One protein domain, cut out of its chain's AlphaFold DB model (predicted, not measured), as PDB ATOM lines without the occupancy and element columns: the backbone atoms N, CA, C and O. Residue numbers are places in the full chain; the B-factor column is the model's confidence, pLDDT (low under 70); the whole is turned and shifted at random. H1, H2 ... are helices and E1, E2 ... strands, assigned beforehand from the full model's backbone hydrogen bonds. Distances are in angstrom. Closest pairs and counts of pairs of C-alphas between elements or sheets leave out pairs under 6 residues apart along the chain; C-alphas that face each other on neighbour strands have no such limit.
ATOM      1  N   VAL A  18      60.132 -19.513 324.948       93.88
ATOM      2  CA  VAL A  18      59.087 -20.290 325.622       93.88
ATOM      3  C   VAL A  18      58.938 -19.796 327.050       93.88
ATOM      4  O   VAL A  18      59.926 -19.643 327.769       93.88
ATOM      5  N   VAL A  19      57.700 -19.548 327.472       91.81
ATOM      6  CA  VAL A  19      57.409 -19.202 328.863       91.81
ATOM      7  C   VAL A  19      57.617 -20.441 329.720       91.81
ATOM      8  O   VAL A  19      56.917 -21.439 329.556       91.81
ATOM      9  N   VAL A  20      58.590 -20.377 330.632       89.75
ATOM     10  CA  VAL A  20      58.877 -21.474 331.557       89.75
ATOM     11  C   VAL A  20      58.246 -21.277 332.915       89.75
ATOM     12  O   VAL A  20      57.982 -22.263 333.594       89.75
ATOM     13  N   GLU A  21      57.965 -20.042 333.315       82.75
ATOM     14  CA  GLU A  21      57.275 -19.763 334.565       82.75
ATOM     15  C   GLU A  21      56.630 -18.374 334.550       82.75
ATOM     16  O   GLU A  21      57.309 -17.365 334.354       82.75
ATOM     17  N   GLY A  22      55.320 -18.315 334.794       71.44
ATOM     18  CA  GLY A  22      54.593 -17.066 335.015       71.44
ATOM     19  C   GLY A  22      54.491 -16.788 336.510       71.44
ATOM     20  O   GLY A  22      53.496 -17.152 337.128       71.44
ATOM     21  N   ARG A  23      55.539 -16.219 337.120       56.59
ATOM     22  CA  ARG A  23      55.532 -15.912 338.566       56.59
ATOM     23  C   ARG A  23      54.922 -14.551 338.905       56.59
ATOM     24  O   ARG A  23      54.530 -14.353 340.051       56.59
ATOM     25  N   PHE A  24      54.843 -13.620 337.953       61.41
ATOM     26  CA  PHE A  24      54.476 -12.230 338.231       61.41
ATOM     27  C   PHE A  24      53.478 -11.683 337.207       61.41
ATOM     28  O   PHE A  24      53.468 -12.094 336.052       61.41
ATOM     29  N   ALA A  25      52.658 -10.714 337.629       66.19
ATOM     30  CA  ALA A  25      51.658 -10.079 336.764       66.19
ATOM     31  C   ALA A  25      52.280  -9.279 335.602       66.19
ATOM     32  O   ALA A  25      51.651  -9.128 334.563       66.19
ATOM     33  N   SER A  26      53.509  -8.777 335.773       77.94
ATOM     34  CA  SER A  26      54.207  -7.931 334.795       77.94
ATOM     35  C   SER A  26      55.468  -8.563 334.208       77.94
ATOM     36  O   SER A  26      56.087  -7.964 333.337       77.94
ATOM     37  N   SER A  27      55.878  -9.754 334.656       83.88
ATOM     38  CA  SER A  27      57.051 -10.421 334.092       83.88
ATOM     39  C   SER A  27      56.928 -11.935 334.054       83.88
ATOM     40  O   SER A  27      56.283 -12.563 334.894       83.88
ATOM     41  N   SER A  28      57.566 -12.535 333.054       87.06
ATOM     42  CA  SER A  28      57.623 -13.986 332.892       87.06
ATOM     43  C   SER A  28      59.050 -14.457 332.700       87.06
ATOM     44  O   SER A  28      59.815 -13.864 331.937       87.06
ATOM     45  N   ARG A  29      59.396 -15.557 333.373       89.38
ATOM     46  CA  ARG A  29      60.642 -16.275 333.115       89.38
ATOM     47  C   ARG A  29      60.456 -17.049 331.819       89.38
ATOM     48  O   ARG A  29      59.539 -17.867 331.701       89.38
ATOM     49  N   VAL A  30      61.328 -16.796 330.858       91.88
ATOM     50  CA  VAL A  30      61.317 -17.445 329.550       91.88
ATOM     51  C   VAL A  30      62.683 -18.036 329.231       91.88
ATOM     52  O   VAL A  30      63.684 -17.659 329.838       91.88
ATOM     53  N   ILE A  31      62.724 -18.940 328.260       93.56
ATOM     54  CA  ILE A  31      63.967 -19.406 327.642       93.56
ATOM     55  C   ILE A  31      63.942 -19.014 326.171       93.56
ATOM     56  O   ILE A  31      63.001 -19.375 325.460       93.56
ATOM     57  N   ASP A  32      64.955 -18.267 325.729       93.69
ATOM     58  CA  ASP A  32      65.129 -17.915 324.318       93.69
ATOM     59  C   ASP A  32      65.385 -19.185 323.505       93.69
ATOM     60  O   ASP A  32      66.265 -19.985 323.822       93.69
ATOM     61  N   LEU A  33      64.599 -19.401 322.456       95.12
ATOM     62  CA  LEU A  33      64.668 -20.634 321.679       95.12
ATOM     63  C   LEU A  33      65.860 -20.675 320.710       95.12
ATOM     64  O   LEU A  33      66.114 -21.711 320.100       95.12
ATOM     65  N   GLY A  34      66.573 -19.561 320.544       92.75
ATOM     66  CA  GLY A  34      67.794 -19.464 319.754       92.75
ATOM     67  C   GLY A  34      69.048 -19.694 320.587       92.75
ATOM     68  O   GLY A  34      69.879 -20.525 320.222       92.75
ATOM     69  N   SER A  35      69.175 -18.970 321.703       90.62
ATOM     70  CA  SER A  35      70.361 -19.007 322.571       90.62
ATOM     71  C   SER A  35      70.274 -19.998 323.729       90.62
ATOM     72  O   SER A  35      71.308 -20.320 324.312       90.62
ATOM     73  N   ALA A  36      69.077 -20.498 324.057       94.00
ATOM     74  CA  ALA A  36      68.802 -21.267 325.275       94.00
ATOM     75  C   ALA A  36      69.085 -20.509 326.588       94.00
ATOM     76  O   ALA A  36      69.089 -21.103 327.666       94.00
ATOM     77  N   ASP A  37      69.266 -19.190 326.520       91.31
ATOM     78  CA  ASP A  37      69.439 -18.364 327.707       91.31
ATOM     79  C   ASP A  37      68.099 -18.126 328.414       91.31
ATOM     80  O   ASP A  37      67.061 -17.869 327.791       91.31
ATOM     81  N   VAL A  38      68.138 -18.176 329.747       90.06
ATOM     82  CA  VAL A  38      67.020 -17.771 330.601       90.06
ATOM     83  C   VAL A  38      66.921 -16.249 330.583       90.06
ATOM     84  O   VAL A  38      67.880 -15.550 330.907       90.06
ATOM     85  N   LYS A  39      65.737 -15.733 330.257       88.56
ATOM     86  CA  LYS A  39      65.432 -14.299 330.226       88.56
ATOM     87  C   LYS A  39      64.186 -14.003 331.052       88.56
ATOM     88  O   LYS A  39      63.368 -14.884 331.315       88.56
ATOM     89  N   TYR A  40      64.031 -12.744 331.440       87.50
ATOM     90  CA  TYR A  40      62.807 -12.239 332.053       87.50
ATOM     91  C   TYR A  40      62.171 -11.245 331.091       87.50
ATOM     92  O   TYR A  40      62.751 -10.193 330.827       87.50
ATOM     93  N   LEU A  41      61.011 -11.602 330.540       83.25
ATOM     94  CA  LEU A  41      60.253 -10.705 329.671       83.25
ATOM     95  C   LEU A  41      59.361  -9.804 330.507       83.25
ATOM     96  O   LEU A  41      58.689 -10.280 331.419       83.25
ATOM     97  N   ASP A  42      59.342  -8.528 330.142       82.88
ATOM     98  CA  ASP A  42      58.360  -7.562 330.609       82.88
ATOM     99  C   ASP A  42      57.069  -7.721 329.794       82.88
ATOM    100  O   ASP A  42      57.048  -7.510 328.579       82.88
ATOM    101  N   LEU A  43      55.992  -8.115 330.472       79.62
ATOM    102  CA  LEU A  43      54.679  -8.342 329.869       79.62
ATOM    103  C   LEU A  43      53.906  -7.041 329.601       79.62
ATOM    104  O   LEU A  43      52.809  -7.098 329.056       79.62
ATOM    105  N   SER A  44      54.444  -5.879 329.984       78.00
ATOM    106  CA  SER A  44      53.869  -4.576 329.621       78.00
ATOM    107  C   SER A  44      54.169  -4.162 328.173       78.00
ATOM    108  O   SER A  44      53.593  -3.194 327.678       78.00
ATOM    109  N   SER A  45      55.049  -4.902 327.490       72.75
ATOM    110  CA  SER A  45      55.381  -4.719 326.075       72.75
ATOM    111  C   SER A  45      54.449  -5.506 325.143       72.75
ATOM    112  O   SER A  45      53.764  -6.440 325.561       72.75
ATOM    113  N   GLU A  46      54.418  -5.141 323.858       75.81
ATOM    114  CA  GLU A  46      53.674  -5.895 322.845       75.81
ATOM    115  C   GLU A  46      54.332  -7.265 322.613       75.81
ATOM    116  O   GLU A  46      55.433  -7.368 322.071       75.81
ATOM    117  N   LEU A  47      53.643  -8.332 323.027       80.44
ATOM    118  CA  LEU A  47      54.075  -9.717 322.856       80.44
ATOM    119  C   LEU A  47      53.086 -10.476 321.976       80.44
ATOM    120  O   LEU A  47      51.871 -10.310 322.077       80.44
ATOM    121  N   VAL A  48      53.619 -11.363 321.140       84.50
ATOM    122  CA  VAL A  48      52.826 -12.224 320.261       84.50
ATOM    123  C   VAL A  48      52.966 -13.669 320.716       84.50
ATOM    124  O   VAL A  48      54.072 -14.202 320.801       84.50
ATOM    125  N   VAL A  49      51.833 -14.323 320.966       88.00
ATOM    126  CA  VAL A  49      51.787 -15.768 321.215       88.00
ATOM    127  C   VAL A  49      51.692 -16.484 319.873       88.00
ATOM    128  O   VAL A  49      50.705 -16.341 319.158       88.00
ATOM    129  N   LEU A  50      52.733 -17.244 319.528       89.31
ATOM    130  CA  LEU A  50      52.789 -17.995 318.270       89.31
ATOM    131  C   LEU A  50      52.171 -19.391 318.387       89.31
ATOM    132  O   LEU A  50      51.609 -19.893 317.418       89.31
ATOM    133  N   ASP A  51      52.313 -20.029 319.550       88.25
ATOM    134  CA  ASP A  51      51.864 -21.399 319.775       88.25
ATOM    135  C   ASP A  51      51.857 -21.763 321.265       88.25
ATOM    136  O   ASP A  51      52.417 -21.053 322.103       88.25
ATOM    137  N   TRP A  52      51.282 -22.922 321.567       88.62
ATOM    138  CA  TRP A  52      51.318 -23.583 322.866       88.62
ATOM    139  C   TRP A  52      52.291 -24.760 322.839       88.62
ATOM    140  O   TRP A  52      52.446 -25.479 321.847       88.62
ATOM    141  N   VAL A  53      52.932 -24.982 323.980       89.38
ATOM    142  CA  VAL A  53      53.851 -26.093 324.193       89.38
ATOM    143  C   VAL A  53      53.226 -27.032 325.216       89.38
ATOM    144  O   VAL A  53      52.787 -26.588 326.270       89.38
ATOM    145  N   TYR A  54      53.181 -28.327 324.904       89.88
ATOM    146  CA  TYR A  54      52.641 -29.332 325.819       89.88
ATOM    147  C   TYR A  54      53.489 -29.465 327.089       89.88
ATOM    148  O   TYR A  54      54.720 -29.385 327.028       89.88
ATOM    149  N   ASP A  55      52.836 -29.780 328.208       91.00
ATOM    150  CA  ASP A  55      53.477 -29.929 329.520       91.00
ATOM    151  C   ASP A  55      54.714 -30.843 329.532       91.00
ATOM    152  O   ASP A  55      55.706 -30.448 330.142       91.00
ATOM    153  N   PRO A  56      54.762 -32.002 328.838       94.50
ATOM    154  CA  PRO A  56      55.972 -32.829 328.811       94.50
ATOM    155  C   PRO A  56      57.173 -32.123 328.172       94.50
ATOM    156  O   PRO A  56      58.295 -32.228 328.666       94.50
ATOM    157  N   THR A  57      56.942 -31.363 327.099       94.25
ATOM    158  CA  THR A  57      57.983 -30.558 326.445       94.25
ATOM    159  C   THR A  57      58.470 -29.469 327.394       94.25
ATOM    160  O   THR A  57      59.673 -29.259 327.534       94.25
ATOM    161  N   LEU A  58      57.545 -28.801 328.088       93.31
ATOM    162  CA  LEU A  58      57.885 -27.767 329.056       93.31
ATOM    163  C   LEU A  58      58.660 -28.331 330.258       93.31
ATOM    164  O   LEU A  58      59.645 -27.734 330.696       93.31
ATOM    165  N   ALA A  59      58.251 -29.491 330.771       93.38
ATOM    166  CA  ALA A  59      58.927 -30.184 331.861       93.38
ATOM    167  C   ALA A  59      60.357 -30.575 331.472       93.38
ATOM    168  O   ALA A  59      61.282 -30.367 332.253       93.38
ATOM    169  N   HIS A  60      60.555 -31.068 330.246       95.12
ATOM    170  CA  HIS A  60      61.879 -31.418 329.744       95.12
ATOM    171  C   HIS A  60      62.789 -30.193 329.575       95.12
ATOM    172  O   HIS A  60      63.945 -30.229 329.983       95.12
ATOM    173  N   ILE A  61      62.262 -29.080 329.056       94.38
ATOM    174  CA  ILE A  61      63.013 -27.820 328.961       94.38
ATOM    175  C   ILE A  61      63.441 -27.334 330.347       94.38
ATOM    176  O   ILE A  61      64.590 -26.943 330.527       94.38
ATOM    177  N   ARG A  62      62.543 -27.380 331.339       92.69
ATOM    178  CA  ARG A  62      62.870 -27.016 332.727       92.69
ATOM    179  C   ARG A  62      63.935 -27.940 333.320       92.69
ATOM    180  O   ARG A  62      64.841 -27.449 333.982       92.69
ATOM    181  N   TYR A  63      63.837 -29.244 333.065       93.75
ATOM    182  CA  TYR A  63      64.841 -30.219 333.485       93.75
ATOM    183  C   TYR A  63      66.223 -29.870 332.920       93.75
ATOM    184  O   TYR A  63      67.159 -29.688 333.692       93.75
ATOM    185  N   LEU A  64      66.329 -29.689 331.600       94.69
ATOM    186  CA  LEU A  64      67.584 -29.318 330.946       94.69
ATOM    187  C   LEU A  64      68.115 -27.967 331.442       94.69
ATOM    188  O   LEU A  64      69.300 -27.841 331.719       94.69
ATOM    189  N   ALA A  65      67.248 -26.964 331.594       92.06
ATOM    190  CA  ALA A  65      67.644 -25.639 332.066       92.06
ATOM    191  C   ALA A  65      68.221 -25.662 333.485       92.06
ATOM    192  O   ALA A  65      69.214 -24.988 333.737       92.06
ATOM    193  N   ASN A  66      67.635 -26.451 334.389       91.88
ATOM    194  CA  ASN A  66      68.181 -26.634 335.733       91.88
ATOM    195  C   ASN A  66      69.489 -27.438 335.692       91.88
ATOM    196  O   ASN A  66      70.441 -27.091 336.380       91.88
ATOM    197  N   ALA A  67      69.571 -28.468 334.846       92.69
ATOM    198  CA  ALA A  67      70.773 -29.284 334.709       92.69
ATOM    199  C   ALA A  67      71.980 -28.480 334.184       92.69
ATOM    200  O   ALA A  67      73.106 -28.766 334.567       92.69
ATOM    201  N   VAL A  68      71.763 -27.433 333.378       92.94
ATOM    202  CA  VAL A  68      72.829 -26.510 332.934       92.94
ATOM    203  C   VAL A  68      73.473 -25.743 334.098       92.94
ATOM    204  O   VAL A  68      74.639 -25.361 333.992       92.94
ATOM    205  N   GLU A  69      72.743 -25.502 335.194       87.25
ATOM    206  CA  GLU A  69      73.307 -24.868 336.396       87.25
ATOM    207  C   GLU A  69      74.292 -25.805 337.118       87.25
ATOM    208  O   GLU A  69      75.254 -25.333 337.723       87.25
ATOM    209  N   GLU A  70      74.080 -27.120 337.016       91.69
ATOM    210  CA  GLU A  70      74.918 -28.158 337.627       91.69
ATOM    211  C   GLU A  70      76.063 -28.604 336.700       91.69
ATOM    212  O   GLU A  70      77.193 -28.792 337.152       91.69
ATOM    213  N   ASP A  71      75.790 -28.730 335.399       92.25
ATOM    214  CA  ASP A  71      76.741 -29.129 334.363       92.25
ATOM    215  C   ASP A  71      76.613 -28.226 333.116       92.25
ATOM    216  O   ASP A  71      75.735 -28.422 332.265       92.25
ATOM    217  N   PRO A  72      77.532 -27.255 332.945       90.69
ATOM    218  CA  PRO A  72      77.531 -26.358 331.795       90.69
ATOM    219  C   PRO A  72      77.641 -27.054 330.431       90.69
ATOM    220  O   PRO A  72      77.290 -26.442 329.421       90.69
ATOM    221  N   THR A  73      78.106 -28.309 330.360       90.81
ATOM    222  CA  THR A  73      78.225 -29.044 329.088       90.81
ATOM    223  C   THR A  73      76.860 -29.399 328.486       90.81
ATOM    224  O   THR A  73      76.722 -29.486 327.264       90.81
ATOM    225  N   ILE A  74      75.813 -29.469 329.316       93.44
ATOM    226  CA  ILE A  74      74.418 -29.709 328.906       93.44
ATOM    227  C   ILE A  74      73.852 -28.523 328.106       93.44
ATOM    228  O   ILE A  74      72.870 -28.662 327.372       93.44
ATOM    229  N   ARG A  75      74.492 -27.346 328.166       92.56
ATOM    230  CA  ARG A  75      74.032 -26.132 327.471       92.56
ATOM    231  C   ARG A  75      73.837 -26.353 325.976       92.56
ATOM    232  O   ARG A  75      72.874 -25.846 325.405       92.56
ATOM    233  N   GLU A  76      74.720 -27.114 325.338       92.19
ATOM    234  CA  GLU A  76      74.583 -27.406 323.911       92.19
ATOM    235  C   GLU A  76      73.374 -28.295 323.608       92.19
ATOM    236  O   GLU A  76      72.731 -28.134 322.570       92.19
ATOM    237  N   GLU A  77      73.046 -29.229 324.501       94.75
ATOM    238  CA  GLU A  77      71.856 -30.066 324.374       94.75
ATOM    239  C   GLU A  77      70.583 -29.230 324.503       94.75
ATOM    240  O   GLU A  77      69.712 -29.316 323.633       94.75
ATOM    241  N   LEU A  78      70.517 -28.355 325.511       95.56
ATOM    242  CA  LEU A  78      69.408 -27.418 325.675       95.56
ATOM    243  C   LEU A  78      69.258 -26.516 324.443       95.56
ATOM    244  O   LEU A  78      68.157 -26.398 323.909       95.56
ATOM    245  N   ALA A  79      70.354 -25.945 323.935       94.25
ATOM    246  CA  ALA A  79      70.339 -25.113 322.731       94.25
ATOM    247  C   ALA A  79      69.817 -25.873 321.501       94.25
ATOM    248  O   ALA A  79      68.954 -25.365 320.782       94.25
ATOM    249  N   ARG A  80      70.276 -27.116 321.280       94.44
ATOM    250  CA  ARG A  80      69.773 -27.972 320.191       94.44
ATOM    251  C   ARG A  80      68.283 -28.269 320.346       94.44
ATOM    252  O   ARG A  80      67.541 -28.167 319.368       94.44
ATOM    253  N   TYR A  81      67.834 -28.607 321.555       96.12
ATOM    254  CA  TYR A  81      66.428 -28.899 321.826       96.12
ATOM    255  C   TYR A  81      65.537 -27.670 321.598       96.12
ATOM    256  O   TYR A  81      64.531 -27.750 320.888       96.12
ATOM    257  N   CYS A  82      65.929 -26.521 322.150       96.25
ATOM    258  CA  CYS A  82      65.247 -25.238 322.002       96.25
ATOM    259  C   CYS A  82      65.131 -24.815 320.535       96.25
ATOM    260  O   CYS A  82      64.031 -24.502 320.070       96.25
ATOM    261  N   PHE A  83      66.224 -24.895 319.772       95.56
ATOM    262  CA  PHE A  83      66.197 -24.538 318.357       95.56
ATOM    263  C   PHE A  83      65.368 -25.533 317.526       95.56
ATOM    264  O   PHE A  83      64.643 -25.139 316.607       95.56
ATOM    265  N   GLY A  84      65.398 -26.823 317.879       94.94
ATOM    266  CA  GLY A  84      64.516 -27.838 317.301       94.94
ATOM    267  C   GLY A  84      63.033 -27.570 317.590       94.94
ATOM    268  O   GLY A  84      62.182 -27.760 316.718       94.94
ATOM    269  N   LEU A  85      62.698 -27.078 318.787       95.38
ATOM    270  CA  LEU A  85      61.343 -26.632 319.117       95.38
ATOM    271  C   LEU A  85      60.933 -25.404 318.291       95.38
ATOM    272  O   LEU A  85      59.861 -25.438 317.688       95.38
ATOM    273  N   ALA A  86      61.781 -24.373 318.198       95.06
ATOM    274  CA  ALA A  86      61.517 -23.206 317.350       95.06
ATOM    275  C   ALA A  86      61.258 -23.610 315.895       95.06
ATOM    276  O   ALA A  86      60.280 -23.176 315.295       95.06
ATOM    277  N   SER A  87      62.092 -24.500 315.352       94.56
ATOM    278  CA  SER A  87      61.969 -24.988 313.975       94.56
ATOM    279  C   SER A  87      60.625 -25.681 313.728       94.56
ATOM    280  O   SER A  87      59.983 -25.433 312.708       94.56
ATOM    281  N   ARG A  88      60.157 -26.507 314.677       92.88
ATOM    282  CA  ARG A  88      58.840 -27.163 314.596       92.88
ATOM    283  C   ARG A  88      57.686 -26.166 314.666       92.88
ATOM    284  O   ARG A  88      56.754 -26.287 313.876       92.88
ATOM    285  N   ILE A  89      57.757 -25.190 315.573       93.38
ATOM    286  CA  ILE A  89      56.738 -24.137 315.693       93.38
ATOM    287  C   ILE A  89      56.676 -23.331 314.394       93.38
ATOM    288  O   ILE A  89      55.616 -23.241 313.790       93.38
ATOM    289  N   LEU A  90      57.813 -22.840 313.893       93.94
ATOM    290  CA  LEU A  90      57.876 -22.077 312.643       93.94
ATOM    291  C   LEU A  90      57.364 -22.879 311.439       93.94
ATOM    292  O   LEU A  90      56.642 -22.331 310.611       93.94
ATOM    293  N   SER A  91      57.678 -24.176 311.362       92.00
ATOM    294  CA  SER A  91      57.174 -25.064 310.299       92.00
ATOM    295  C   SER A  91      55.652 -25.216 310.341       92.00
ATOM    296  O   SER A  91      55.011 -25.277 309.295       92.00
ATOM    297  N   ARG A  92      55.060 -25.242 311.542       90.69
ATOM    298  CA  ARG A  92      53.607 -25.335 311.736       90.69
ATOM    299  C   ARG A  92      52.894 -24.005 311.497       90.69
ATOM    300  O   ARG A  92      51.855 -23.989 310.847       90.69
ATOM    301  N   THR A  93      53.431 -22.903 312.018       91.50
ATOM    302  CA  THR A  93      52.842 -21.562 311.866       91.50
ATOM    303  C   THR A  93      52.987 -21.042 310.433       91.50
ATOM    304  O   THR A  93      52.126 -20.305 309.954       91.50
ATOM    305  N   GLY A  94      54.051 -21.438 309.735       91.94
ATOM    306  CA  GLY A  94      54.340 -20.990 308.380       91.94
ATOM    307  C   GLY A  94      54.927 -19.577 308.324       91.94
ATOM    308  O   GLY A  94      55.236 -18.947 309.343       91.94
TER     309      GLY A  94
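AT A GLANCE: This is residues 18 to 94 of the 259 residues of an uncharacterized protein of Gemmatimonadetes bacterium (UniProt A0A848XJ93). A hairpin of two helices, H1 and H2, packs on a small twisted sheet, E1 E2 E3, and residues 43 to 54 make a wide loop between E3 and H1. The 77 residues, mixed in class, run E1 E2 E3 H1 H2; the sheet is a meander, each strand the antiparallel neighbour of the one before. It is compact, radius of gyration of the C-alphas 12.6 A, spanning 34 by 30 by 21 A.

HOW THE PARTS SIT: Start at E1, residues 18 to 21, whose N 20 is 2.9 A from O 29 of E2, residues 27 to 32. N 30 is 2.8 A from O 39 of E3, residues 38 to 42. H1, residues 55 to 70, and H2, residues 72 to 93, only graze the sheet. With residues 61 to 68 and 74 to 82 alone they touch, opposite ways at a shallow tilt of 26 degrees; the closest C-alphas, Val 68 and Ile 74, are 5.4 A apart. O i to N i+4 pairs within hydrogen-bond range are 10 of 12 in H1, 16 of 18 in H2.

IN THESE COORDINATES: Find C-alpha 18 at (59.087, -20.290, 325.622). H1 measures 23.0 A; H2, 32.1 A, ends at (52.842, -21.562, 311.866).

THE WHOLE: The printed part has no cut; E3 to H1 is the long link. Residues 23 to 25 are under pLDDT 70.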